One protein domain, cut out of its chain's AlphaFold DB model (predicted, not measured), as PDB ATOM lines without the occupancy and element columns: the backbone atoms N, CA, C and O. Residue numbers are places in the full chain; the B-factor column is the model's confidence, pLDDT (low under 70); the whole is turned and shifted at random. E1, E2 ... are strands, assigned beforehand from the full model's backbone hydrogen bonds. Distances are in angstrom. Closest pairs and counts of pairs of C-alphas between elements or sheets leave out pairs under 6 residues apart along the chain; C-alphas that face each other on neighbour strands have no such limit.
ATOM      1  N   TYR A   3      25.257  -2.598  -1.006       87.81
ATOM      2  CA  TYR A   3      26.578  -2.429  -0.402       87.81
ATOM      3  C   TYR A   3      26.990  -0.961  -0.379       87.81
ATOM      4  O   TYR A   3      26.918  -0.287  -1.404       87.81
ATOM      5  N   SER A   4      27.457  -0.485   0.775       88.31
ATOM      6  CA  SER A   4      28.178   0.785   0.879       88.31
ATOM      7  C   SER A   4      29.365   0.647   1.826       88.31
ATOM      8  O   SER A   4      29.302  -0.095   2.808       88.31
ATOM      9  N   ARG A   5      30.452   1.362   1.519       88.69
ATOM     10  CA  ARG A   5      31.731   1.267   2.236       88.69
ATOM     11  C   ARG A   5      32.119   2.521   3.008       88.69
ATOM     12  O   ARG A   5      32.890   2.413   3.942       88.69
ATOM     13  N   GLU A   6      31.650   3.698   2.611       85.44
ATOM     14  CA  GLU A   6      31.913   4.949   3.329       85.44
ATOM     15  C   GLU A   6      30.730   5.912   3.153       85.44
ATOM     16  O   GLU A   6      29.874   5.710   2.288       85.44
ATOM     17  N   GLY A   7      30.691   6.971   3.965       85.81
ATOM     18  CA  GLY A   7      29.662   8.010   3.899       85.81
ATOM     19  C   GLY A   7      28.459   7.733   4.796       85.81
ATOM     20  O   GLY A   7      28.585   7.102   5.846       85.81
ATOM     21  N   ASP A   8      27.306   8.260   4.398       84.12
ATOM     22  CA  ASP A   8      26.037   8.045   5.087       84.12
ATOM     23  C   ASP A   8      25.273   6.903   4.418       84.12
ATOM     24  O   ASP A   8      25.264   6.781   3.191       84.12
ATOM     25  N   SER A   9      24.593   6.077   5.212       85.88
ATOM     26  CA  SER A   9      23.752   5.015   4.671       85.88
ATOM     27  C   SER A   9      22.403   4.915   5.358       85.88
ATOM     28  O   SER A   9      22.246   4.996   6.580       85.88
ATOM     29  N   SER A  10      21.391   4.708   4.524       89.44
ATOM     30  CA  SER A  10      20.070   4.317   4.973       89.44
ATOM     31  C   SER A  10      19.430   3.390   3.952       89.44
ATOM     32  O   SER A  10      19.655   3.522   2.749       89.44
ATOM     33  N   LEU A  11      18.629   2.457   4.450       88.56
ATOM     34  CA  LEU A  11      17.776   1.588   3.661       88.56
ATOM     35  C   LEU A  11      16.378   1.674   4.247       88.56
ATOM     36  O   LEU A  11      16.193   1.475   5.446       88.56
ATOM     37  N   SER A  12      15.383   2.001   3.429       88.56
ATOM     38  CA  SER A  12      14.014   2.058   3.926       88.56
ATOM     39  C   SER A  12      12.994   1.599   2.910       88.56
ATOM     40  O   SER A  12      13.239   1.700   1.709       88.56
ATOM     41  N   ASN A  13      11.855   1.098   3.398       83.19
ATOM     42  CA  ASN A  13      10.706   0.732   2.567       83.19
ATOM     43  C   ASN A  13      11.114  -0.172   1.392       83.19
ATOM     44  O   ASN A  13      10.739   0.083   0.250       83.19
ATOM     45  N   THR A  14      11.956  -1.172   1.673       81.62
ATOM     46  CA  THR A  14      12.571  -2.054   0.669       81.62
ATOM     47  C   THR A  14      12.186  -3.510   0.925       81.62
ATOM     48  O   THR A  14      12.139  -3.943   2.071       81.62
ATOM     49  N   ASN A  15      11.914  -4.274  -0.134       84.75
ATOM     50  CA  ASN A  15      11.664  -5.712  -0.072       84.75
ATOM     51  C   ASN A  15      12.725  -6.398  -0.913       84.75
ATOM     52  O   ASN A  15      12.843  -6.127  -2.106       84.75
ATOM     53  N   ILE A  16      13.491  -7.271  -0.275       85.94
ATOM     54  CA  ILE A  16      14.471  -8.125  -0.928       85.94
ATOM     55  C   ILE A  16      13.995  -9.546  -0.696       85.94
ATOM     56  O   ILE A  16      13.906  -9.994   0.450       85.94
ATOM     57  N   THR A  17      13.681 -10.248  -1.784       87.94
ATOM     58  CA  THR A  17      13.171 -11.610  -1.691       87.94
ATOM     59  C   THR A  17      13.723 -12.547  -2.751       87.94
ATOM     60  O   THR A  17      14.035 -12.111  -3.861       87.94
ATOM     61  N   ASN A  18      13.816 -13.832  -2.394       86.62
ATOM     62  CA  ASN A  18      14.208 -14.943  -3.268       86.62
ATOM     63  C   ASN A  18      15.595 -14.755  -3.903       86.62
ATOM     64  O   ASN A  18      15.792 -15.054  -5.080       86.62
ATOM     65  N   CYS A  19      16.555 -14.234  -3.136       85.94
ATOM     66  CA  CYS A  19      17.923 -14.028  -3.606       85.94
ATOM     67  C   CYS A  19      18.884 -14.991  -2.898       85.94
ATOM     68  O   CYS A  19      18.730 -15.280  -1.711       85.94
ATOM     69  N   ILE A  20      19.918 -15.426  -3.618       88.62
ATOM     70  CA  ILE A  20      21.010 -16.256  -3.100       88.62
ATOM     71  C   ILE A  20      22.322 -15.512  -3.359       88.62
ATOM     72  O   ILE A  20      22.545 -14.996  -4.454       88.62
ATOM     73  N   SER A  21      23.189 -15.426  -2.355       87.81
ATOM     74  CA  SER A  21      24.531 -14.842  -2.471       87.81
ATOM     75  C   SER A  21      25.502 -15.619  -1.590       87.81
ATOM     76  O   SER A  21      25.096 -16.333  -0.681       87.81
ATOM     77  N   GLN A  22      26.805 -15.459  -1.805       87.12
ATOM     78  CA  GLN A  22      27.798 -16.002  -0.875       87.12
ATOM     79  C   GLN A  22      27.754 -15.287   0.482       87.12
ATOM     80  O   GLN A  22      27.909 -15.907   1.530       87.12
ATOM     81  N   GLN A  23      27.514 -13.976   0.479       87.38
ATOM     82  CA  GLN A  23      27.483 -13.153   1.685       87.38
ATOM     83  C   GLN A  23      26.524 -11.976   1.517       87.38
ATOM     84  O   GLN A  23      26.301 -11.512   0.395       87.38
ATOM     85  N   ALA A  24      26.028 -11.465   2.645       87.62
ATOM     86  CA  ALA A  24      25.269 -10.225   2.757       87.62
ATOM     87  C   ALA A  24      24.116 -10.112   1.748       87.62
ATOM     88  O   ALA A  24      23.943  -9.090   1.085       87.62
ATOM     89  N   THR A  25      23.344 -11.186   1.583       88.50
ATOM     90  CA  THR A  25      22.310 -11.283   0.544       88.50
ATOM     91  C   THR A  25      21.312 -10.117   0.586       88.50
ATOM     92  O   THR A  25      20.892  -9.646  -0.474       88.50
ATOM     93  N   ALA A  26      21.014  -9.589   1.782       91.94
ATOM     94  CA  ALA A  26      20.274  -8.345   1.965       91.94
ATOM     95  C   ALA A  26      21.182  -7.118   1.770       91.94
ATOM     96  O   ALA A  26      21.154  -6.481   0.710       91.94
ATOM     97  N   PHE A  27      22.002  -6.793   2.776       93.38
ATOM     98  CA  PHE A  27      22.870  -5.619   2.757       93.38
ATOM     99  C   PHE A  27      24.203  -5.823   3.484       93.38
ATOM    100  O   PHE A  27      24.335  -6.653   4.389       93.38
ATOM    101  N   ARG A  28      25.181  -4.993   3.116       94.00
ATOM    102  CA  ARG A  28      26.460  -4.828   3.803       94.00
ATOM    103  C   ARG A  28      26.830  -3.353   3.901       94.00
ATOM    104  O   ARG A  28      26.941  -2.676   2.881       94.00
ATOM    105  N   TYR A  29      27.070  -2.892   5.120       95.50
ATOM    106  CA  TYR A  29      27.565  -1.549   5.389       95.50
ATOM    107  C   TYR A  29      28.881  -1.621   6.145       95.50
ATOM    108  O   TYR A  29      28.934  -2.150   7.254       95.50
ATOM    109  N   ASP A  30      29.928  -1.068   5.546       95.56
ATOM    110  CA  ASP A  30      31.262  -1.025   6.134       95.56
ATOM    111  C   ASP A  30      31.635   0.439   6.412       95.56
ATOM    112  O   ASP A  30      31.240   1.291   5.642       95.56
ATOM    113  N   TYR A  31      32.362   0.760   7.485       95.88
ATOM    114  CA  TYR A  31      32.992   2.077   7.747       95.88
ATOM    115  C   TYR A  31      32.120   3.330   7.495       95.88
ATOM    116  O   TYR A  31      32.610   4.369   7.042       95.88
ATOM    117  N   MET A  32      30.821   3.265   7.796       94.19
ATOM    118  CA  MET A  32      29.938   4.425   7.635       94.19
ATOM    119  C   MET A  32      30.310   5.537   8.617       94.19
ATOM    120  O   MET A  32      30.644   5.283   9.776       94.19
ATOM    121  N   LYS A  33      30.209   6.782   8.149       91.31
ATOM    122  CA  LYS A  33      30.509   7.983   8.934       91.31
ATOM    123  C   LYS A  33      29.450   8.245  10.002       91.31
ATOM    124  O   LYS A  33      29.773   8.736  11.081       91.31
ATOM    125  N   SER A  34      28.194   7.950   9.685       92.00
ATOM    126  CA  SER A  34      27.047   8.114  10.574       92.00
ATOM    127  C   SER A  34      26.391   6.770  10.886       92.00
ATOM    128  O   SER A  34      26.700   5.742  10.277       92.00
ATOM    129  N   THR A  35      25.483   6.777  11.866       95.81
ATOM    130  CA  THR A  35      24.684   5.601  12.212       95.81
ATOM    131  C   THR A  35      23.834   5.165  11.021       95.81
ATOM    132  O   THR A  35      22.938   5.892  10.583       95.81
ATOM    133  N   THR A  36      24.076   3.944  10.556       96.38
ATOM    134  CA  THR A  36      23.321   3.284   9.492       96.38
ATOM    135  C   THR A  36      21.887   3.036   9.942       96.38
ATOM    136  O   THR A  36      21.661   2.467  11.010       96.38
ATOM    137  N   LYS A  37      20.895   3.407   9.126       95.62
ATOM    138  CA  LYS A  37      19.473   3.180   9.451       95.62
ATOM    139  C   LYS A  37      18.808   2.264   8.433       95.62
ATOM    140  O   LYS A  37      18.632   2.658   7.284       95.62
ATOM    141  N   VAL A  38      18.372   1.087   8.869       95.88
ATOM    142  CA  VAL A  38      17.588   0.134   8.074       95.88
ATOM    143  C   VAL A  38      16.181   0.059   8.655       95.88
ATOM    144  O   VAL A  38      16.008  -0.399   9.782       95.88
ATOM    145  N   LYS A  39      15.175   0.553   7.926       93.25
ATOM    146  CA  LYS A  39      13.816   0.724   8.461       93.25
ATOM    147  C   LYS A  39      12.729   0.194   7.541       93.25
ATOM    148  O   LYS A  39      12.793   0.409   6.337       93.25
ATOM    149  N   PHE A  40      11.680  -0.410   8.090       89.56
ATOM    150  CA  PHE A  40      10.495  -0.806   7.309       89.56
ATOM    151  C   PHE A  40      10.835  -1.680   6.089       89.56
ATOM    152  O   PHE A  40      10.320  -1.464   4.991       89.56
ATOM    153  N   CYS A  41      11.757  -2.628   6.258       90.25
ATOM    154  CA  CYS A  41      12.210  -3.506   5.181       90.25
ATOM    155  C   CYS A  41      11.715  -4.945   5.358       90.25
ATOM    156  O   CYS A  41      11.489  -5.401   6.478       90.25
ATOM    157  N   ASN A  42      11.590  -5.663   4.246       90.81
ATOM    158  CA  ASN A  42      11.342  -7.100   4.200       90.81
ATOM    159  C   ASN A  42      12.555  -7.808   3.617       90.81
ATOM    160  O   ASN A  42      13.012  -7.467   2.526       90.81
ATOM    161  N   PHE A  43      13.038  -8.812   4.326       92.12
ATOM    162  CA  PHE A  43      14.084  -9.719   3.891       92.12
ATOM    163  C   PHE A  43      13.505 -11.125   3.977       92.12
ATOM    164  O   PHE A  43      13.327 -11.661   5.075       92.12
ATOM    165  N   GLU A  44      13.133 -11.689   2.831       91.56
ATOM    166  CA  GLU A  44      12.350 -12.922   2.788       91.56
ATOM    167  C   GLU A  44      12.895 -13.938   1.792       91.56
ATOM    168  O   GLU A  44      13.145 -13.603   0.639       91.56
ATOM    169  N   ASN A  45      13.019 -15.204   2.190       91.50
ATOM    170  CA  ASN A  45      13.565 -16.264   1.329       91.50
ATOM    171  C   ASN A  45      14.969 -15.923   0.803       91.50
ATOM    172  O   ASN A  45      15.283 -16.157  -0.366       91.50
ATOM    173  N   LEU A  46      15.801 -15.304   1.641       91.94
ATOM    174  CA  LEU A  46      17.188 -15.021   1.304       91.94
ATOM    175  C   LEU A  46      18.088 -16.161   1.770       91.94
ATOM    176  O   LEU A  46      17.923 -16.691   2.870       91.94
ATOM    177  N   GLU A  47      19.085 -16.488   0.959       92.12
ATOM    178  CA  GLU A  47      20.114 -17.466   1.300       92.12
ATOM    179  C   GLU A  47      21.505 -16.837   1.201       92.12
ATOM    180  O   GLU A  47      21.851 -16.214   0.191       92.12
ATOM    181  N   ALA A  48      22.305 -16.984   2.259       92.38
ATOM    182  CA  ALA A  48      23.733 -16.688   2.240       92.38
ATOM    183  C   ALA A  48      24.552 -17.978   2.393       92.38
ATOM    184  O   ALA A  48      24.546 -18.621   3.440       92.38
ATOM    185  N   THR A  49      25.283 -18.359   1.349       90.00
ATOM    186  CA  THR A  49      25.938 -19.676   1.279       90.00
ATOM    187  C   THR A  49      27.295 -19.740   1.982       90.00
ATOM    188  O   THR A  49      27.918 -20.803   1.982       90.00
ATOM    189  N   GLN A  50      27.797 -18.628   2.529       88.69
ATOM    190  CA  GLN A  50      29.068 -18.589   3.264       88.69
ATOM    191  C   GLN A  50      29.073 -17.683   4.500       88.69
ATOM    192  O   GLN A  50      29.950 -17.845   5.337       88.69
ATOM    193  N   LYS A  51      28.188 -16.685   4.616       91.19
ATOM    194  CA  LYS A  51      28.201 -15.710   5.729       91.19
ATOM    195  C   LYS A  51      26.786 -15.257   6.095       91.19
ATOM    196  O   LYS A  51      25.817 -15.873   5.690       91.19
ATOM    197  N   ALA A  52      26.668 -14.151   6.827       93.88
ATOM    198  CA  ALA A  52      25.402 -13.531   7.201       93.88
ATOM    199  C   ALA A  52      24.569 -13.013   6.013       93.88
ATOM    200  O   ALA A  52      25.110 -12.684   4.954       93.88
ATOM    201  N   ILE A  53      23.260 -12.858   6.236       94.88
ATOM    202  CA  ILE A  53      22.322 -12.180   5.324       94.88
ATOM    203  C   ILE A  53      22.509 -10.660   5.370       94.88
ATOM    204  O   ILE A  53      22.475 -10.011   4.324       94.88
ATOM    205  N   SER A  54      22.737 -10.112   6.563       96.75
ATOM    206  CA  SER A  54      22.932  -8.684   6.818       96.75
ATOM    207  C   SER A  54      24.222  -8.465   7.598       96.75
ATOM    208  O   SER A  54      24.423  -9.092   8.637       96.75
ATOM    209  N   ASN A  55      25.079  -7.565   7.114       95.31
ATOM    210  CA  ASN A  55      26.378  -7.273   7.723       95.31
ATOM    211  C   ASN A  55      26.550  -5.783   8.027       95.31
ATOM    212  O   ASN A  55      26.337  -4.937   7.155       95.31
ATOM    213  N   LEU A  56      27.022  -5.488   9.237       96.38
ATOM    214  CA  LEU A  56      27.521  -4.174   9.631       96.38
ATOM    215  C   LEU A  56      28.952  -4.303  10.155       96.38
ATOM    216  O   LEU A  56      29.212  -5.022  11.120       96.38
ATOM    217  N   GLN A  57      29.888  -3.603   9.517       96.06
ATOM    218  CA  GLN A  57      31.299  -3.620   9.878       96.06
ATOM    219  C   GLN A  57      31.810  -2.211  10.169       96.06
ATOM    220  O   GLN A  57      31.782  -1.340   9.309       96.06
ATOM    221  N   ASN A  58      32.350  -1.984  11.370       96.38
ATOM    222  CA  ASN A  58      32.868  -0.669  11.771       96.38
ATOM    223  C   ASN A  58      31.849   0.476  11.600       96.38
ATOM    224  O   ASN A  58      32.233   1.607  11.319       96.38
ATOM    225  N   THR A  59      30.559   0.192  11.782       95.25
ATOM    226  CA  THR A  59      29.478   1.179  11.721       95.25
ATOM    227  C   THR A  59      28.484   0.934  12.846       95.25
ATOM    228  O   THR A  59      28.134  -0.214  13.114       95.25
ATOM    229  N   ASP A  60      28.035   2.005  13.502       97.19
ATOM    230  CA  ASP A  60      26.863   1.911  14.366       97.19
ATOM    231  C   ASP A  60      25.606   1.749  13.503       97.19
ATOM    232  O   ASP A  60      25.475   2.386  12.454       97.19
ATOM    233  N   GLY A  61      24.664   0.916  13.935       97.31
ATOM    234  CA  GLY A  61      23.490   0.555  13.152       97.31
ATOM    235  C   GLY A  61      22.196   0.541  13.946       97.31
ATOM    236  O   GLY A  61      22.172   0.242  15.137       97.31
ATOM    237  N   ILE A  62      21.102   0.815  13.244       97.81
ATOM    238  CA  ILE A  62      19.738   0.616  13.726       97.81
ATOM    239  C   ILE A  62      18.975  -0.185  12.672       97.81
ATOM    240  O   ILE A  62      18.842   0.267  11.532       97.81
ATOM    241  N   ILE A  63      18.447  -1.342  13.064       97.62
ATOM    242  CA  ILE A  63      17.471  -2.119  12.294       97.62
ATOM    243  C   ILE A  63      16.130  -1.983  13.004       97.62
ATOM    244  O   ILE A  63      15.964  -2.482  14.111       97.62
ATOM    245  N   GLU A  64      15.174  -1.306  12.381       95.31
ATOM    246  CA  GLU A  64      13.892  -0.974  13.002       95.31
ATOM    247  C   GLU A  64      12.723  -1.409  12.118       95.31
ATOM    248  O   GLU A  64      12.705  -1.129  10.916       95.31
ATOM    249  N   ARG A  65      11.711  -2.063  12.701       93.50
ATOM    250  CA  ARG A  65      10.477  -2.420  11.975       93.50
ATOM    251  C   ARG A  65      10.738  -3.218  10.710       93.50
ATOM    252  O   ARG A  65      10.069  -3.025   9.699       93.50
ATOM    253  N   CYS A  66      11.716  -4.115  10.761       94.38
ATOM    254  CA  CYS A  66      12.062  -4.980   9.644       94.38
ATOM    255  C   CYS A  66      11.551  -6.404   9.864       94.38
ATOM    256  O   CYS A  66      11.398  -6.867  10.996       94.38
ATOM    257  N   ASN A  67      11.316  -7.102   8.760       93.56
ATOM    258  CA  ASN A  67      10.946  -8.507   8.740       93.56
ATOM    259  C   ASN A  67      12.102  -9.324   8.162       93.56
ATOM    260  O   ASN A  67      12.563  -9.045   7.060       93.56
ATOM    261  N   TYR A  68      12.531 -10.347   8.892       94.75
ATOM    262  CA  TYR A  68      13.420 -11.404   8.428       94.75
ATOM    263  C   TYR A  68      12.634 -12.711   8.450       94.75
ATOM    264  O   TYR A  68      12.438 -13.291   9.520       94.75
ATOM    265  N   ILE A  69      12.157 -13.163   7.292       93.06
ATOM    266  CA  ILE A  69      11.262 -14.318   7.178       93.06
ATOM    267  C   ILE A  69      11.880 -15.395   6.292       93.06
ATOM    268  O   ILE A  69      12.294 -15.115   5.172       93.06
ATOM    269  N   ASN A  70      11.908 -16.640   6.762       93.50
ATOM    270  CA  ASN A  70      12.351 -17.782   5.958       93.50
ATOM    271  C   ASN A  70      13.740 -17.595   5.309       93.50
ATOM    272  O   ASN A  70      13.978 -18.018   4.179       93.50
ATOM    273  N   ASN A  71      14.662 -16.930   6.005       94.44
ATOM    274  CA  ASN A  71      16.028 -16.758   5.524       94.44
ATOM    275  C   ASN A  71      16.930 -17.874   6.045       94.44
ATOM    276  O   ASN A  71      16.707 -18.437   7.121       94.44
ATOM    277  N   SER A  72      18.000 -18.162   5.314       93.50
ATOM    278  CA  SER A  72      18.996 -19.146   5.721       93.50
ATOM    279  C   SER A  72      20.416 -18.657   5.474       93.50
ATOM    280  O   SER A  72      20.691 -17.863   4.577       93.50
ATOM    281  N   GLN A  73      21.325 -19.138   6.308       92.12
ATOM    282  CA  GLN A  73      22.756 -18.958   6.128       92.12
ATOM    283  C   GLN A  73      23.458 -20.255   6.539       92.12
ATOM    284  O   GLN A  73      22.919 -20.996   7.364       92.12
ATOM    285  N   THR A  74      24.601 -20.590   5.950       87.94
ATOM    286  CA  THR A  74      25.214 -21.925   6.111       87.94
ATOM    287  C   THR A  74      26.444 -21.971   7.017       87.94
ATOM    288  O   THR A  74      26.852 -23.072   7.394       87.94
ATOM    289  N   ASP A  75      27.028 -20.838   7.409       89.38
ATOM    290  CA  ASP A  75      28.237 -20.795   8.236       89.38
ATOM    291  C   ASP A  75      27.892 -20.748   9.731       89.38
ATOM    292  O   ASP A  75      27.239 -19.840  10.248       89.38
ATOM    293  N   LYS A  76      28.382 -21.744  10.469       87.31
ATOM    294  CA  LYS A  76      28.169 -21.877  11.915       87.31
ATOM    295  C   LYS A  76      28.735 -20.719  12.745       87.31
ATOM    296  O   LYS A  76      28.322 -20.540  13.887       87.31
ATOM    297  N   ASN A  77      29.681 -19.957  12.202       87.31
ATOM    298  CA  ASN A  77      30.325 -18.851  12.905       87.31
ATOM    299  C   ASN A  77      29.558 -17.527  12.753       87.31
ATOM    300  O   ASN A  77      29.859 -16.564  13.460       87.31
ATOM    301  N   TYR A  78      28.566 -17.470  11.862       90.56
ATOM    302  CA  TYR A  78      27.802 -16.260  11.574       90.56
ATOM    303  C   TYR A  78      26.350 -16.357  12.043       90.56
ATOM    304  O   TYR A  78      25.797 -17.431  12.294       90.56
ATOM    305  N   GLY A  79      25.750 -15.180  12.192       92.25
ATOM    306  CA  GLY A  79      24.328 -14.984  12.383       92.25
ATOM    307  C   GLY A  79      23.660 -14.585  11.069       92.25
ATOM    308  O   GLY A  79      24.347 -14.170  10.138       92.25
ATOM    309  N   LEU A  80      22.329 -14.633  10.984       95.06
ATOM    310  CA  LEU A  80      21.608 -13.956   9.897       95.06
ATOM    311  C   LEU A  80      21.937 -12.462   9.865       95.06
ATOM    312  O   LEU A  80      22.197 -11.910   8.797       95.06
ATOM    313  N   VAL A  81      21.936 -11.835  11.040       97.06
ATOM    314  CA  VAL A  81      22.373 -10.459  11.253       97.06
ATOM    315  C   VAL A  81      23.694 -10.494  12.004       97.06
ATOM    316  O   VAL A  81      23.793 -11.094  13.079       97.06
ATOM    317  N   HIS A  82      24.705  -9.855  11.433       96.12
ATOM    318  CA  HIS A  82      26.048  -9.859  11.982       96.12
ATOM    319  C   HIS A  82      26.611  -8.449  12.139       96.12
ATOM    320  O   HIS A  82      26.514  -7.609  11.240       96.12
ATOM    321  N   GLU A  83      27.212  -8.221  13.301       96.31
ATOM    322  CA  GLU A  83      27.832  -6.965  13.702       96.31
ATOM    323  C   GLU A  83      29.295  -7.256  14.090       96.31
ATOM    324  O   GLU A  83      29.566  -8.157  14.883       96.31
ATOM    325  N   TYR A  84      30.254  -6.525  13.518       94.88
ATOM    326  CA  TYR A  84      31.673  -6.781  13.780       94.88
ATOM    327  C   TYR A  84      32.267  -6.050  14.991       94.88
ATOM    328  O   TYR A  84      32.929  -6.704  15.783       94.88
ATOM    329  N   ASN A  85      32.160  -4.721  15.095       95.62
ATOM    330  CA  ASN A  85      33.067  -3.893  15.920       95.62
ATOM    331  C   ASN A  85      32.410  -2.689  16.627       95.62
ATOM    332  O   ASN A  85      33.096  -1.890  17.266       95.62
ATOM    333  N   LYS A  86      31.114  -2.477  16.441       96.69
ATOM    334  CA  LYS A  86      30.352  -1.283  16.816       96.69
ATOM    335  C   LYS A  86      29.018  -1.684  17.440       96.69
ATOM    336  O   LYS A  86      28.833  -2.828  17.842       96.69
ATOM    337  N   ARG A  87      28.112  -0.727  17.621       96.56
ATOM    338  CA  ARG A  87      26.806  -0.983  18.218       96.56
ATOM    339  C   ARG A  87      25.740  -1.192  17.148       96.56
ATOM    340  O   ARG A  87      25.619  -0.396  16.225       96.56
ATOM    341  N   LEU A  88      24.903  -2.201  17.328       97.81
ATOM    342  CA  LEU A  88      23.695  -2.439  16.554       97.81
ATOM    343  C   LEU A  88      22.486  -2.522  17.483       97.81
ATOM    344  O   LEU A  88      22.403  -3.412  18.327       97.81
ATOM    345  N   ASP A  89      21.516  -1.643  17.265       97.12
ATOM    346  CA  ASP A  89      20.209  -1.731  17.907       97.12
ATOM    347  C   ASP A  89      19.206  -2.380  16.944       97.12
ATOM    348  O   ASP A  89      19.019  -1.928  15.812       97.12
ATOM    349  N   VAL A  90      18.553  -3.450  17.393       97.00
ATOM    350  CA  VAL A  90      17.484  -4.140  16.666       97.00
ATOM    351  C   VAL A  90      16.176  -3.880  17.400       97.00
ATOM    352  O   VAL A  90      15.981  -4.338  18.523       97.00
ATOM    353  N   LEU A  91      15.299  -3.110  16.765       94.75
ATOM    354  CA  LEU A  91      14.102  -2.526  17.357       94.75
ATOM    355  C   LEU A  91      12.863  -3.012  16.614       94.75
ATOM    356  O   LEU A  91      12.857  -3.034  15.378       94.75
ATOM    357  N   ASP A  92      11.794  -3.336  17.342       93.12
ATOM    358  CA  ASP A  92      10.451  -3.515  16.773       93.12
ATOM    359  C   ASP A  92      10.446  -4.425  15.527       93.12
ATOM    360  O   ASP A  92       9.842  -4.090  14.517       93.12
ATOM    361  N   SER A  93      11.207  -5.522  15.515       94.44
ATOM    362  CA  SER A  93      11.438  -6.330  14.305       94.44
ATOM    363  C   SER A  93      10.988  -7.779  14.481       94.44
ATOM    364  O   SER A  93      10.837  -8.276  15.599       94.44
ATOM    365  N   VAL A  94      10.751  -8.466  13.363       93.56
ATOM    366  CA  VAL A  94      10.261  -9.851  13.344       93.56
ATOM    367  C   VAL A  94      11.285 -10.763  12.685       93.56
ATOM    368  O   VAL A  94      11.713 -10.511  11.560       93.56
ATOM    369  N   PHE A  95      11.623 -11.854  13.366       94.25
ATOM    370  CA  PHE A  95      12.474 -12.936  12.884       94.25
ATOM    371  C   PHE A  95      11.686 -14.241  12.992       94.25
ATOM    372  O   PHE A  95      11.376 -14.680  14.097       94.25
ATOM    373  N   ARG A  96      11.332 -14.844  11.856       93.00
ATOM    374  CA  ARG A  96      10.470 -16.033  11.827       93.00
ATOM    375  C   ARG A  96      10.859 -17.011  10.724       93.00
ATOM    376  O   ARG A  96      11.233 -16.594   9.630       93.00
ATOM    377  N   ASP A  97      10.738 -18.302  11.010       92.94
ATOM    378  CA  ASP A  97      11.021 -19.439  10.128       92.94
ATOM    379  C   ASP A  97      12.440 -19.414   9.542       92.94
ATOM    380  O   ASP A  97      12.716 -19.960   8.473       92.94
ATOM    381  N   ASN A  98      13.350 -18.750  10.246       93.00
ATOM    382  CA  ASN A  98      14.732 -18.560   9.846       93.00
ATOM    383  C   ASN A  98      15.595 -19.778  10.213       93.00
ATOM    384  O   ASN A  98      15.274 -20.527  11.131       93.00
ATOM    385  N   LEU A  99      16.734 -19.940   9.529       87.44
ATOM    386  CA  LEU A  99      17.732 -20.988   9.797       87.44
ATOM    387  C   LEU A  99      17.174 -22.418   9.704       87.44
ATOM    388  O   LEU A  99      17.460 -23.269  10.546       87.44
ATOM    389  N   LYS A 100      16.416 -22.730   8.648       78.06
ATOM    390  CA  LYS A 100      15.876 -24.088   8.422       78.06
ATOM    391  C   LYS A 100      16.942 -25.191   8.385       78.06
ATOM    392  O   LYS A 100      16.660 -26.331   8.741       78.06
ATOM    393  N   ASN A 101      18.168 -24.848   7.992       76.19
ATOM    394  CA  ASN A 101      19.322 -25.750   7.998       76.19
ATOM    395  C   ASN A 101      19.967 -25.932   9.389       76.19
ATOM    396  O   ASN A 101      20.895 -26.723   9.513       76.19
ATOM    397  N   LYS A 102      19.485 -25.221  10.421       78.88
ATOM    398  CA  LYS A 102      19.969 -25.239  11.812       78.88
ATOM    399  C   LYS A 102      21.446 -24.863  11.984       78.88
ATOM    400  O   LYS A 102      22.047 -25.205  13.000       78.88
ATOM    401  N   ASN A 103      22.026 -24.150  11.017       83.19
ATOM    402  CA  ASN A 103      23.414 -23.699  11.084       83.19
ATOM    403  C   ASN A 103      23.517 -22.250  11.577       83.19
ATOM    404  O   ASN A 103      22.734 -21.384  11.194       83.19
ATOM    405  N   GLY A 104      24.533 -21.993  12.405       86.62
ATOM    406  CA  GLY A 104      24.856 -20.682  12.974       86.62
ATOM    407  C   GLY A 104      23.768 -20.119  13.882       86.62
ATOM    408  O   GLY A 104      23.180 -20.854  14.671       86.62
ATOM    409  N   ALA A 105      23.561 -18.805  13.823       92.81
ATOM    410  CA  ALA A 105      22.699 -18.083  14.758       92.81
ATOM    411  C   ALA A 105      21.754 -17.089  14.062       92.81
ATOM    412  O   ALA A 105      21.894 -16.792  12.876       92.81
ATOM    413  N   ILE A 106      20.775 -16.538  14.786       95.00
ATOM    414  CA  ILE A 106      19.999 -15.392  14.281       95.00
ATOM    415  C   ILE A 106      20.873 -14.141  14.338       95.00
ATOM    416  O   ILE A 106      20.987 -13.420  13.348       95.00
ATOM    417  N   PHE A 107      21.549 -13.938  15.467       96.06
ATOM    418  CA  PHE A 107      22.477 -12.831  15.663       96.06
ATOM    419  C   PHE A 107      23.870 -13.349  15.959       96.06
ATOM    420  O   PHE A 107      24.042 -14.295  16.736       96.06
ATOM    421  N   SER A 108      24.882 -12.694  15.409       95.19
ATOM    422  CA  SER A 108      26.230 -12.888  15.918       95.19
ATOM    423  C   SER A 108      27.057 -11.620  15.930       95.19
ATOM    424  O   SER A 108      26.831 -10.708  15.139       95.19
ATOM    425  N   THR A 109      28.037 -11.585  16.829       94.94
ATOM    426  CA  THR A 109      29.008 -10.494  16.904       94.94
ATOM    427  C   THR A 109      30.414 -11.011  17.177       94.94
ATOM    428  O   THR A 109      30.576 -12.054  17.820       94.94
ATOM    429  N   ILE A 110      31.421 -10.290  16.677       91.62
ATOM    430  CA  ILE A 110      32.829 -10.517  17.026       91.62
ATOM    431  C   ILE A 110      33.215  -9.584  18.170       91.62
ATOM    432  O   ILE A 110      33.240 -10.030  19.297       91.62
ATOM    433  N   SER A 111      33.458  -8.301  17.934       93.94
ATOM    434  CA  SER A 111      33.952  -7.350  18.941       93.94
ATOM    435  C   SER A 111      32.999  -6.194  19.238       93.94
ATOM    436  O   SER A 111      33.375  -5.272  19.961       93.94
ATOM    437  N   GLY A 112      31.784  -6.204  18.695       94.00
ATOM    438  CA  GLY A 112      30.800  -5.172  18.981       94.00
ATOM    439  C   GLY A 112      29.627  -5.673  19.811       94.00
ATOM    440  O   GLY A 112      29.759  -6.544  20.681       94.00
ATOM    441  N   GLN A 113      28.499  -4.995  19.657       95.94
ATOM    442  CA  GLN A 113      27.385  -5.041  20.592       95.94
ATOM    443  C   GLN A 113      26.068  -5.067  19.830       95.94
ATOM    444  O   GLN A 113      25.810  -4.181  19.023       95.94
ATOM    445  N   ILE A 114      25.212  -6.040  20.125       96.94
ATOM    446  CA  ILE A 114      23.850  -6.105  19.597       96.94
ATOM    447  C   ILE A 114      22.871  -5.985  20.759       96.94
ATOM    448  O   ILE A 114      22.910  -6.780  21.703       96.94
ATOM    449  N   TYR A 115      21.969  -5.021  20.677       95.62
ATOM    450  CA  TYR A 115      20.888  -4.849  21.634       95.62
ATOM    451  C   TYR A 115      19.553  -5.093  20.942       95.62
ATOM    452  O   TYR A 115      19.279  -4.525  19.886       95.62
ATOM    453  N   ILE A 116      18.733  -5.969  21.519       94.50
ATOM    454  CA  ILE A 116      17.477  -6.414  20.918       94.50
ATOM    455  C   ILE A 116      16.326  -5.940  21.796       94.50
ATOM    456  O   ILE A 116      16.197  -6.360  22.947       94.50
ATOM    457  N   PHE A 117      15.476  -5.092  21.225       92.06
ATOM    458  CA  PHE A 117      14.380  -4.433  21.921       92.06
ATOM    459  C   PHE A 117      13.074  -4.683  21.186       92.06
ATOM    460  O   PHE A 117      12.987  -4.493  19.970       92.06
ATOM    461  N   ASN A 118      12.044  -5.095  21.925       90.56
ATOM    462  CA  ASN A 118      10.689  -5.221  21.384       90.56
ATOM    463  C   ASN A 118      10.592  -6.020  20.068       90.56
ATOM    464  O   ASN A 118       9.861  -5.653  19.157       90.56
ATOM    465  N   CYS A 119      11.348  -7.114  19.946       91.38
ATOM    466  CA  CYS A 119      11.343  -7.971  18.759       91.38
ATOM    467  C   CYS A 119      10.563  -9.271  18.998       91.38
ATOM    468  O   CYS A 119      10.490  -9.767  20.120       91.38
ATOM    469  N   SER A 120      10.027  -9.854  17.926       91.00
ATOM    470  CA  SER A 120       9.447 -11.202  17.928       91.00
ATOM    471  C   SER A 120      10.372 -12.165  17.206       91.00
ATOM    472  O   SER A 120      10.729 -11.936  16.050       91.00
ATOM    473  N   ILE A 121      10.792 -13.213  17.912       91.31
ATOM    474  CA  ILE A 121      11.781 -14.186  17.446       91.31
ATOM    475  C   ILE A 121      11.284 -15.568  17.847       91.31
ATOM    476  O   ILE A 121      11.150 -15.847  19.036       91.31
ATOM    477  N   ASP A 122      10.979 -16.414  16.870       87.81
ATOM    478  CA  ASP A 122      10.403 -17.742  17.111       87.81
ATOM    479  C   ASP A 122      11.420 -18.749  17.669       87.81
ATOM    480  O   ASP A 122      11.121 -19.473  18.616       87.81
ATOM    481  N   THR A 123      12.635 -18.765  17.121       84.50
ATOM    482  CA  THR A 123      13.749 -19.605  17.572       84.50
ATOM    483  C   THR A 123      14.981 -18.738  17.794       84.50
ATOM    484  O   THR A 123      15.800 -18.521  16.897       84.50
ATOM    485  N   TYR A 124      15.119 -18.216  19.014       85.00
ATOM    486  CA  TYR A 124      16.275 -17.402  19.375       85.00
ATOM    487  C   TYR A 124      17.562 -18.234  19.402       85.00
ATOM    488  O   TYR A 124      17.645 -19.273  20.056       85.00
ATOM    489  N   SER A 125      18.598 -17.736  18.729       89.25
ATOM    490  CA  SER A 125      19.956 -18.274  18.790       89.25
ATOM    491  C   SER A 125      20.975 -17.155  18.595       89.25
ATOM    492  O   SER A 125      20.742 -16.204  17.841       89.25
ATOM    493  N   GLN A 126      22.113 -17.268  19.283       87.75
ATOM    494  CA  GLN A 126      23.182 -16.271  19.250       87.75
ATOM    495  C   GLN A 126      24.567 -16.921  19.182       87.75
ATOM    496  O   GLN A 126      24.784 -17.974  19.779       87.75
ATOM    497  N   SER A 127      25.512 -16.251  18.522       88.50
ATOM    498  CA  SER A 127      26.937 -16.600  18.533       88.50
ATOM    499  C   SER A 127      27.782 -15.370  18.872       88.50
ATOM    500  O   SER A 127      27.515 -14.272  18.387       88.50
ATOM    501  N   LYS A 128      28.779 -15.528  19.744       87.38
ATOM    502  CA  LYS A 128      29.618 -14.427  20.241       87.38
ATOM    503  C   LYS A 128      31.082 -14.814  20.113       87.38
ATOM    504  O   LYS A 128      31.468 -15.879  20.585       87.38
ATOM    505  N   ASN A 129      31.892 -13.929  19.543       86.50
ATOM    506  CA  ASN A 129      33.338 -14.102  19.449       86.50
ATOM    507  C   ASN A 129      34.091 -12.843  19.914       86.50
ATOM    508  O   ASN A 129      34.829 -12.247  19.137       86.50
ATOM    509  N   GLY A 130      33.878 -12.445  21.177       76.88
ATOM    510  CA  GLY A 130      34.536 -11.281  21.799       76.88
ATOM    511  C   GLY A 130      33.637 -10.067  22.095       76.88
ATOM    512  O   GLY A 130      34.148  -9.045  22.545       76.88
ATOM    513  N   GLY A 131      32.322 -10.173  21.865       88.75
ATOM    514  CA  GLY A 131      31.354  -9.073  21.933       88.75
ATOM    515  C   GLY A 131      30.092  -9.433  22.721       88.75
ATOM    516  O   GLY A 131      29.981 -10.525  23.292       88.75
ATOM    517  N   THR A 132      29.116  -8.524  22.745       92.62
ATOM    518  CA  THR A 132      27.916  -8.647  23.590       92.62
ATOM    519  C   THR A 132      26.641  -8.691  22.764       92.62
ATOM    520  O   THR A 132      26.457  -7.926  21.829       92.62
ATOM    521  N   ILE A 133      25.719  -9.570  23.148       93.12
ATOM    522  CA  ILE A 133      24.342  -9.573  22.641       93.12
ATOM    523  C   ILE A 133      23.438  -9.558  23.865       93.12
ATOM    524  O   ILE A 133      23.583 -10.445  24.720       93.12
ATOM    525  N   SER A 134      22.584  -8.538  23.961       91.00
ATOM    526  CA  SER A 134      21.640  -8.337  25.059       91.00
ATOM    527  C   SER A 134      20.197  -8.441  24.576       91.00
ATOM    528  O   SER A 134      19.797  -7.782  23.618       91.00
ATOM    529  N   THR A 135      19.419  -9.238  25.302       85.31
ATOM    530  CA  THR A 135      17.972  -9.425  25.125       85.31
ATOM    531  C   THR A 135      17.188  -8.969  26.355       85.31
ATOM    532  O   THR A 135      16.023  -9.325  26.502       85.31
ATOM    533  N   SER A 136      17.815  -8.224  27.276       79.50
ATOM    534  CA  SER A 136      17.204  -7.808  28.550       79.50
ATOM    535  C   SER A 136      15.934  -6.973  28.381       79.50
ATOM    536  O   SER A 136      15.122  -6.903  29.296       79.50
ATOM    537  N   GLU A 137      15.759  -6.363  27.211       75.19
ATOM    538  CA  GLU A 137      14.605  -5.534  26.856       75.19
ATOM    539  C   GLU A 137      13.713  -6.196  25.788       75.19
ATOM    540  O   GLU A 137      12.891  -5.543  25.137       75.19
ATOM    541  N   MET A 138      13.844  -7.516  25.601       75.38
ATOM    542  CA  MET A 138      12.873  -8.275  24.822       75.38
ATOM    543  C   MET A 138      11.589  -8.476  25.646       75.38
ATOM    544  O   MET A 138      11.639  -8.987  26.767       75.38
ATOM    545  N   PRO A 139      10.420  -8.092  25.114       68.56
ATOM    546  CA  PRO A 139       9.145  -8.239  25.796       68.56
ATOM    547  C   PRO A 139       8.757  -9.716  25.898       68.56
ATOM    548  O   PRO A 139       9.042 -10.519  25.013       68.56
ATOM    549  N   MET A 140       8.000 -10.064  26.942       71.00
ATOM    550  CA  MET A 140       7.381 -11.394  27.047       71.00
ATOM    551  C   MET A 140       6.294 -11.624  25.986       71.00
ATOM    552  O   MET A 140       5.982 -12.764  25.654       71.00
ATOM    553  N   LYS A 141       5.679 -10.545  25.483       73.00
ATOM    554  CA  LYS A 141       4.685 -10.603  24.408       73.00
ATOM    555  C   LYS A 141       5.372 -10.364  23.061       73.00
ATOM    556  O   LYS A 141       6.076  -9.364  22.947       73.00
ATOM    557  N   PRO A 142       5.136 -11.207  22.043       74.44
ATOM    558  CA  PRO A 142       5.713 -11.002  20.721       74.44
ATOM    559  C   PRO A 142       5.282  -9.662  20.116       74.44
ATOM    560  O   PRO A 142       4.095  -9.331  20.112       74.44
ATOM    561  N   PHE A 143       6.238  -8.914  19.569       80.50
ATOM    562  CA  PHE A 143       5.944  -7.794  18.682       80.50
ATOM    563  C   PHE A 143       5.402  -8.305  17.340       80.50
ATOM    564  O   PHE A 143       5.959  -9.222  16.737       80.50
ATOM    565  N   PHE A 144       4.330  -7.698  16.840       73.56
ATOM    566  CA  PHE A 144       3.793  -8.009  15.519       73.56
ATOM    567  C   PHE A 144       4.041  -6.840  14.581       73.56
ATOM    568  O   PHE A 144       3.666  -5.705  14.872       73.56
ATOM    569  N   ASN A 145       4.663  -7.135  13.443       70.62
ATOM    570  CA  ASN A 145       4.846  -6.161  12.384       70.62
ATOM    571  C   ASN A 145       3.720  -6.311  11.357       70.62
ATOM    572  O   ASN A 145       3.635  -7.335  10.681       70.62
ATOM    573  N   ASP A 146       2.873  -5.292  11.220       67.25
ATOM    574  CA  ASP A 146       1.765  -5.277  10.253       67.25
ATOM    575  C   ASP A 146       2.210  -4.982   8.810       67.25
ATOM    576  O   ASP A 146       1.374  -4.832   7.916       67.25
ATOM    577  N   LEU A 147       3.518  -4.898   8.555       67.12
ATOM    578  CA  LEU A 147       4.033  -4.675   7.211       67.12
ATOM    579  C   LEU A 147       3.662  -5.840   6.288       67.12
ATOM    580  O   LEU A 147       4.196  -6.944   6.397       67.12
ATOM    581  N   LYS A 148       2.773  -5.557   5.335       63.81
ATOM    582  CA  LYS A 148       2.496  -6.418   4.186       63.81
ATOM    583  C   LYS A 148       3.141  -5.803   2.955       63.81
ATOM    584  O   LYS A 148       2.771  -4.700   2.553       63.81
ATOM    585  N   PHE A 149       4.081  -6.533   2.371       60.97
ATOM    586  CA  PHE A 149       4.778  -6.149   1.153       60.97
ATOM    587  C   PHE A 149       4.109  -6.843  -0.034       60.97
ATOM    588  O   PHE A 149       3.962  -8.062  -0.049       60.97
ATOM    589  N   ILE A 150       3.649  -6.058  -1.006       55.19
ATOM    590  CA  ILE A 150       2.873  -6.547  -2.150       55.19
ATOM    591  C   ILE A 150       3.709  -6.293  -3.397       55.19
ATOM    592  O   ILE A 150       3.740  -5.181  -3.914       55.19
ATOM    593  N   GLY A 151       4.454  -7.307  -3.829       52.78
ATOM    594  CA  GLY A 151       5.331  -7.222  -4.994       52.78
ATOM    595  C   GLY A 151       6.179  -8.482  -5.139       52.78
ATOM    596  O   GLY A 151       6.771  -8.943  -4.170       52.78
ATOM    597  N   ILE A 152       6.195  -9.039  -6.350       49.75
ATOM    598  CA  ILE A 152       6.669 -10.396  -6.685       49.75
ATOM    599  C   ILE A 152       7.974 -10.422  -7.488       49.75
ATOM    600  O   ILE A 152       8.391 -11.494  -7.918       49.75
ATOM    601  N   SER A 153       8.624  -9.283  -7.719       50.22
ATOM    602  CA  SER A 153       9.878  -9.280  -8.473       50.22
ATOM    603  C   SER A 153      11.046  -9.692  -7.565       50.22
ATOM    604  O   SER A 153      11.305  -9.006  -6.571       50.22
ATOM    605  N   PRO A 154      11.754 -10.797  -7.874       52.25
ATOM    606  CA  PRO A 154      12.967 -11.184  -7.165       52.25
ATOM    607  C   PRO A 154      14.006 -10.072  -7.272       52.25
ATOM    608  O   PRO A 154      14.210  -9.500  -8.340       52.25
ATOM    609  N   CYS A 155      14.671  -9.788  -6.160       55.78
ATOM    610  CA  CYS A 155      15.834  -8.907  -6.089       55.78
ATOM    611  C   CYS A 155      15.673  -7.429  -6.528       55.78
ATOM    612  O   CYS A 155      16.690  -6.748  -6.509       55.78
ATOM    613  N   GLU A 156      14.464  -6.910  -6.817       49.81
ATOM    614  CA  GLU A 156      14.095  -5.475  -6.733       49.81
ATOM    615  C   GLU A 156      12.609  -5.221  -7.076       49.81
ATOM    616  O   GLU A 156      12.072  -5.758  -8.043       49.81
ATOM    617  N   GLY A 157      11.940  -4.342  -6.318       41.47
ATOM    618  CA  GLY A 157      10.590  -3.853  -6.625       41.47
ATOM    619  C   GLY A 157      10.184  -2.659  -5.752       41.47
ATOM    620  O   GLY A 157      10.501  -2.616  -4.565       41.47
ATOM    621  N   SER A 158       9.485  -1.674  -6.332       41.09
ATOM    622  CA  SER A 158       8.869  -0.574  -5.567       41.09
ATOM    623  C   SER A 158       7.725  -1.104  -4.702       41.09
ATOM    624  O   SER A 158       6.941  -1.935  -5.158       41.09
ATOM    625  N   LEU A 159       7.617  -0.612  -3.466       48.78
ATOM    626  CA  LEU A 159       6.737  -1.186  -2.452       48.78
ATOM    627  C   LEU A 159       5.487  -0.374  -2.128       48.78
ATOM    628  O   LEU A 159       5.523   0.845  -1.972       48.78
ATOM    629  N   LEU A 160       4.399  -1.114  -1.916       42.00
ATOM    630  CA  LEU A 160       3.173  -0.657  -1.269       42.00
ATOM    631  C   LEU A 160       3.166  -1.192   0.169       42.00
ATOM    632  O   LEU A 160       3.315  -2.399   0.361       42.00
ATOM    633  N   ILE A 161       2.982  -0.318   1.164       43.34
ATOM    634  CA  ILE A 161       2.758  -0.727   2.560       43.34
ATOM    635  C   ILE A 161       1.247  -0.744   2.798       43.34
ATOM    636  O   ILE A 161       0.576   0.280   2.637       43.34
ATOM    637  N   ALA A 162       0.699  -1.894   3.193       40.09
ATOM    638  CA  ALA A 162      -0.656  -1.943   3.735       40.09
ATOM    639  C   ALA A 162      -0.612  -1.619   5.235       40.09
ATOM    640  O   ALA A 162       0.068  -2.306   5.993       40.09
ATOM    641  N   GLN A 163      -1.348  -0.595   5.672       38.81
ATOM    642  CA  GLN A 163      -1.698  -0.440   7.085       38.81
ATOM    643  C   GLN A 163      -3.045  -1.134   7.302       38.81
ATOM    644  O   GLN A 163      -4.032  -0.778   6.656       38.81
ATOM    645  N   ASN A 164      -3.101  -2.134   8.185       41.09
ATOM    646  CA  ASN A 164      -4.380  -2.723   8.575       41.09
ATOM    647  C   ASN A 164      -5.141  -1.711   9.444       41.09
ATOM    648  O   ASN A 164      -4.720  -1.410  10.560       41.09
ATOM    649  N   LYS A 165      -6.283  -1.223   8.955       38.66
ATOM    650  CA  LYS A 165      -7.349  -0.690   9.805       38.66
ATOM    651  C   LYS A 165      -8.464  -1.732   9.806       38.66
ATOM    652  O   LYS A 165      -9.245  -1.800   8.872       38.66
ATOM    653  N   ASP A 166      -8.459  -2.571  10.836       41.56
ATOM    654  CA  ASP A 166      -9.426  -3.642  11.081       41.56
ATOM    655  C   ASP A 166      -9.577  -4.710   9.976       41.56
ATOM    656  O   ASP A 166      -9.206  -4.558   8.816       41.56
ATOM    657  N   LYS A 167     -10.078  -5.882  10.383       44.81
ATOM    658  CA  LYS A 167     -10.031  -7.172   9.663       44.81
ATOM    659  C   LYS A 167     -10.729  -7.231   8.287       44.81
ATOM    660  O   LYS A 167     -10.863  -8.333   7.758       44.81
ATOM    661  N   LYS A 168     -11.191  -6.121   7.706       41.09
ATOM    662  CA  LYS A 168     -11.931  -6.133   6.432       41.09
ATOM    663  C   LYS A 168     -11.475  -5.142   5.362       41.09
ATOM    664  O   LYS A 168     -11.736  -5.446   4.208       41.09
ATOM    665  N   ASP A 169     -10.718  -4.089   5.678       38.34
ATOM    666  CA  ASP A 169     -10.339  -3.078   4.677       38.34
ATOM    667  C   ASP A 169      -8.850  -2.702   4.778       38.34
ATOM    668  O   ASP A 169      -8.438  -1.804   5.513       38.34
ATOM    669  N   SER A 170      -7.995  -3.401   4.025       40.41
ATOM    670  CA  SER A 170      -6.595  -2.990   3.856       40.41
ATOM    671  C   SER A 170      -6.508  -1.851   2.834       40.41
ATOM    672  O   SER A 170      -6.702  -2.067   1.641       40.41
ATOM    673  N   ILE A 171      -6.180  -0.637   3.288       43.00
ATOM    674  CA  ILE A 171      -5.847   0.483   2.396       43.00
ATOM    675  C   ILE A 171      -4.371   0.357   2.003       43.00
ATOM    676  O   ILE A 171      -3.478   0.415   2.851       43.00
ATOM    677  N   TYR A 172      -4.109   0.201   0.707       44.72
ATOM    678  CA  TYR A 172      -2.761   0.136   0.145       44.72
ATOM    679  C   TYR A 172      -2.259   1.553  -0.147       44.72
ATOM    680  O   TYR A 172      -2.767   2.215  -1.053       44.72
ATOM    681  N   LYS A 173      -1.272   2.047   0.614       43.94
ATOM    682  CA  LYS A 173      -0.624   3.333   0.315       43.94
ATOM    683  C   LYS A 173       0.685   3.098  -0.431       43.94
ATOM    684  O   LYS A 173       1.573   2.382   0.030       43.94
ATOM    685  N   ASN A 174       0.790   3.734  -1.594       38.62
ATOM    686  CA  ASN A 174       2.015   3.812  -2.374       38.62
ATOM    687  C   ASN A 174       2.927   4.850  -1.717       38.62
ATOM    688  O   ASN A 174       2.605   6.036  -1.730       38.62
ATOM    689  N   ILE A 175       4.034   4.429  -1.102       43.75
ATOM    690  CA  ILE A 175       5.001   5.362  -0.504       43.75
ATOM    691  C   ILE A 175       6.005   5.759  -1.590       43.75
ATOM    692  O   ILE A 175       7.204   5.517  -1.505       43.75
TER     693      ILE A 175
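Overview. This is residues 3 to 175 of the 188 residues of an uncharacterized protein of Trichomonas vaginalis (UniProt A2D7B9). The chain winds in stacked turns, a solenoid of short parallel strands that pile up into three walls: E1 E4 E7 E10 E13 E15, then E3 E6 E9 E12 E14, then E2 E5 E8 E11. A long link, residues 138 to 159, runs from the far end of the stack back past it to a two-stranded antiparallel hairpin, E16 and E17, set off beside the stack. The printed part has 173 residues with 17 named strands, E1 to E17 in order along the chain, and no named helix. The class is all strand, though only 72 residues, under half, are in named elements. It is compact, with a radius of gyration of the C-alphas of 15.3 A and spans of 49 by 36 by 32 A.

Arrangement. The largest sheet runs, strand beside strand, E1, residues 10 to 12, E4, 36 to 39, E7, 61 to 64, E10, 87 to 91, E13, 113 to 117, and E15, 132 to 137. E7 and E10 are parallel at 4 degrees, with N 61 and O 87 2.8 A apart, within hydrogen-bond range. The second sheet runs E3, residues 27 to 30, E6, 54 to 57, E9, 79 to 83, E12, 105 to 109, and E14, 126 to 128. E9 and E12 are parallel at 16 degrees, with N 81 and O 106 at 3.0 A. These two sheets form a sandwich, two sheets face to face, 9.4 A centre to centre where they face each other; the closest C-alphas of E12 and E15 are those of Thr 109 and Thr 132, 7.0 A apart. The third sheet runs E2, residues 15 to 17, E5, 42 to 44, E8, 67 to 69, and E11, 94 to 96. E5 and E8 are parallel at 7 degrees, with N 43 and O 67 at 2.8 A. E1 runs on into E2 across a break of 2 residues, at 82 degrees, and E10 into E11 likewise, at 83 degrees. E16, residues 160 to 165, and E17, 169 to 174, form a hairpin, antiparallel at 150 degrees, with N 161 and O 173 at 3.2 A; both are apart from E1 to E15.

Along the chain. E1 begins at C-alpha 10 (20.070, 4.317, 4.973). E10 is 12.8 A long, E13 13.1 A and E15 14.1 A, ending at C-alpha 137 (14.605, -5.534, 26.856). E16 is 15.3 A long and E17 15.8 A, ending at C-alpha 174 (2.015, 3.812, -2.374).

Size, cuts and confidence. The C-alphas farthest apart, of Gly 130 and Lys 168, are 49.2 A apart. The printed part has no cut; E15 to E16 is the long link. Residue 139 and residues 146 to 175 are under 70 in pLDDT.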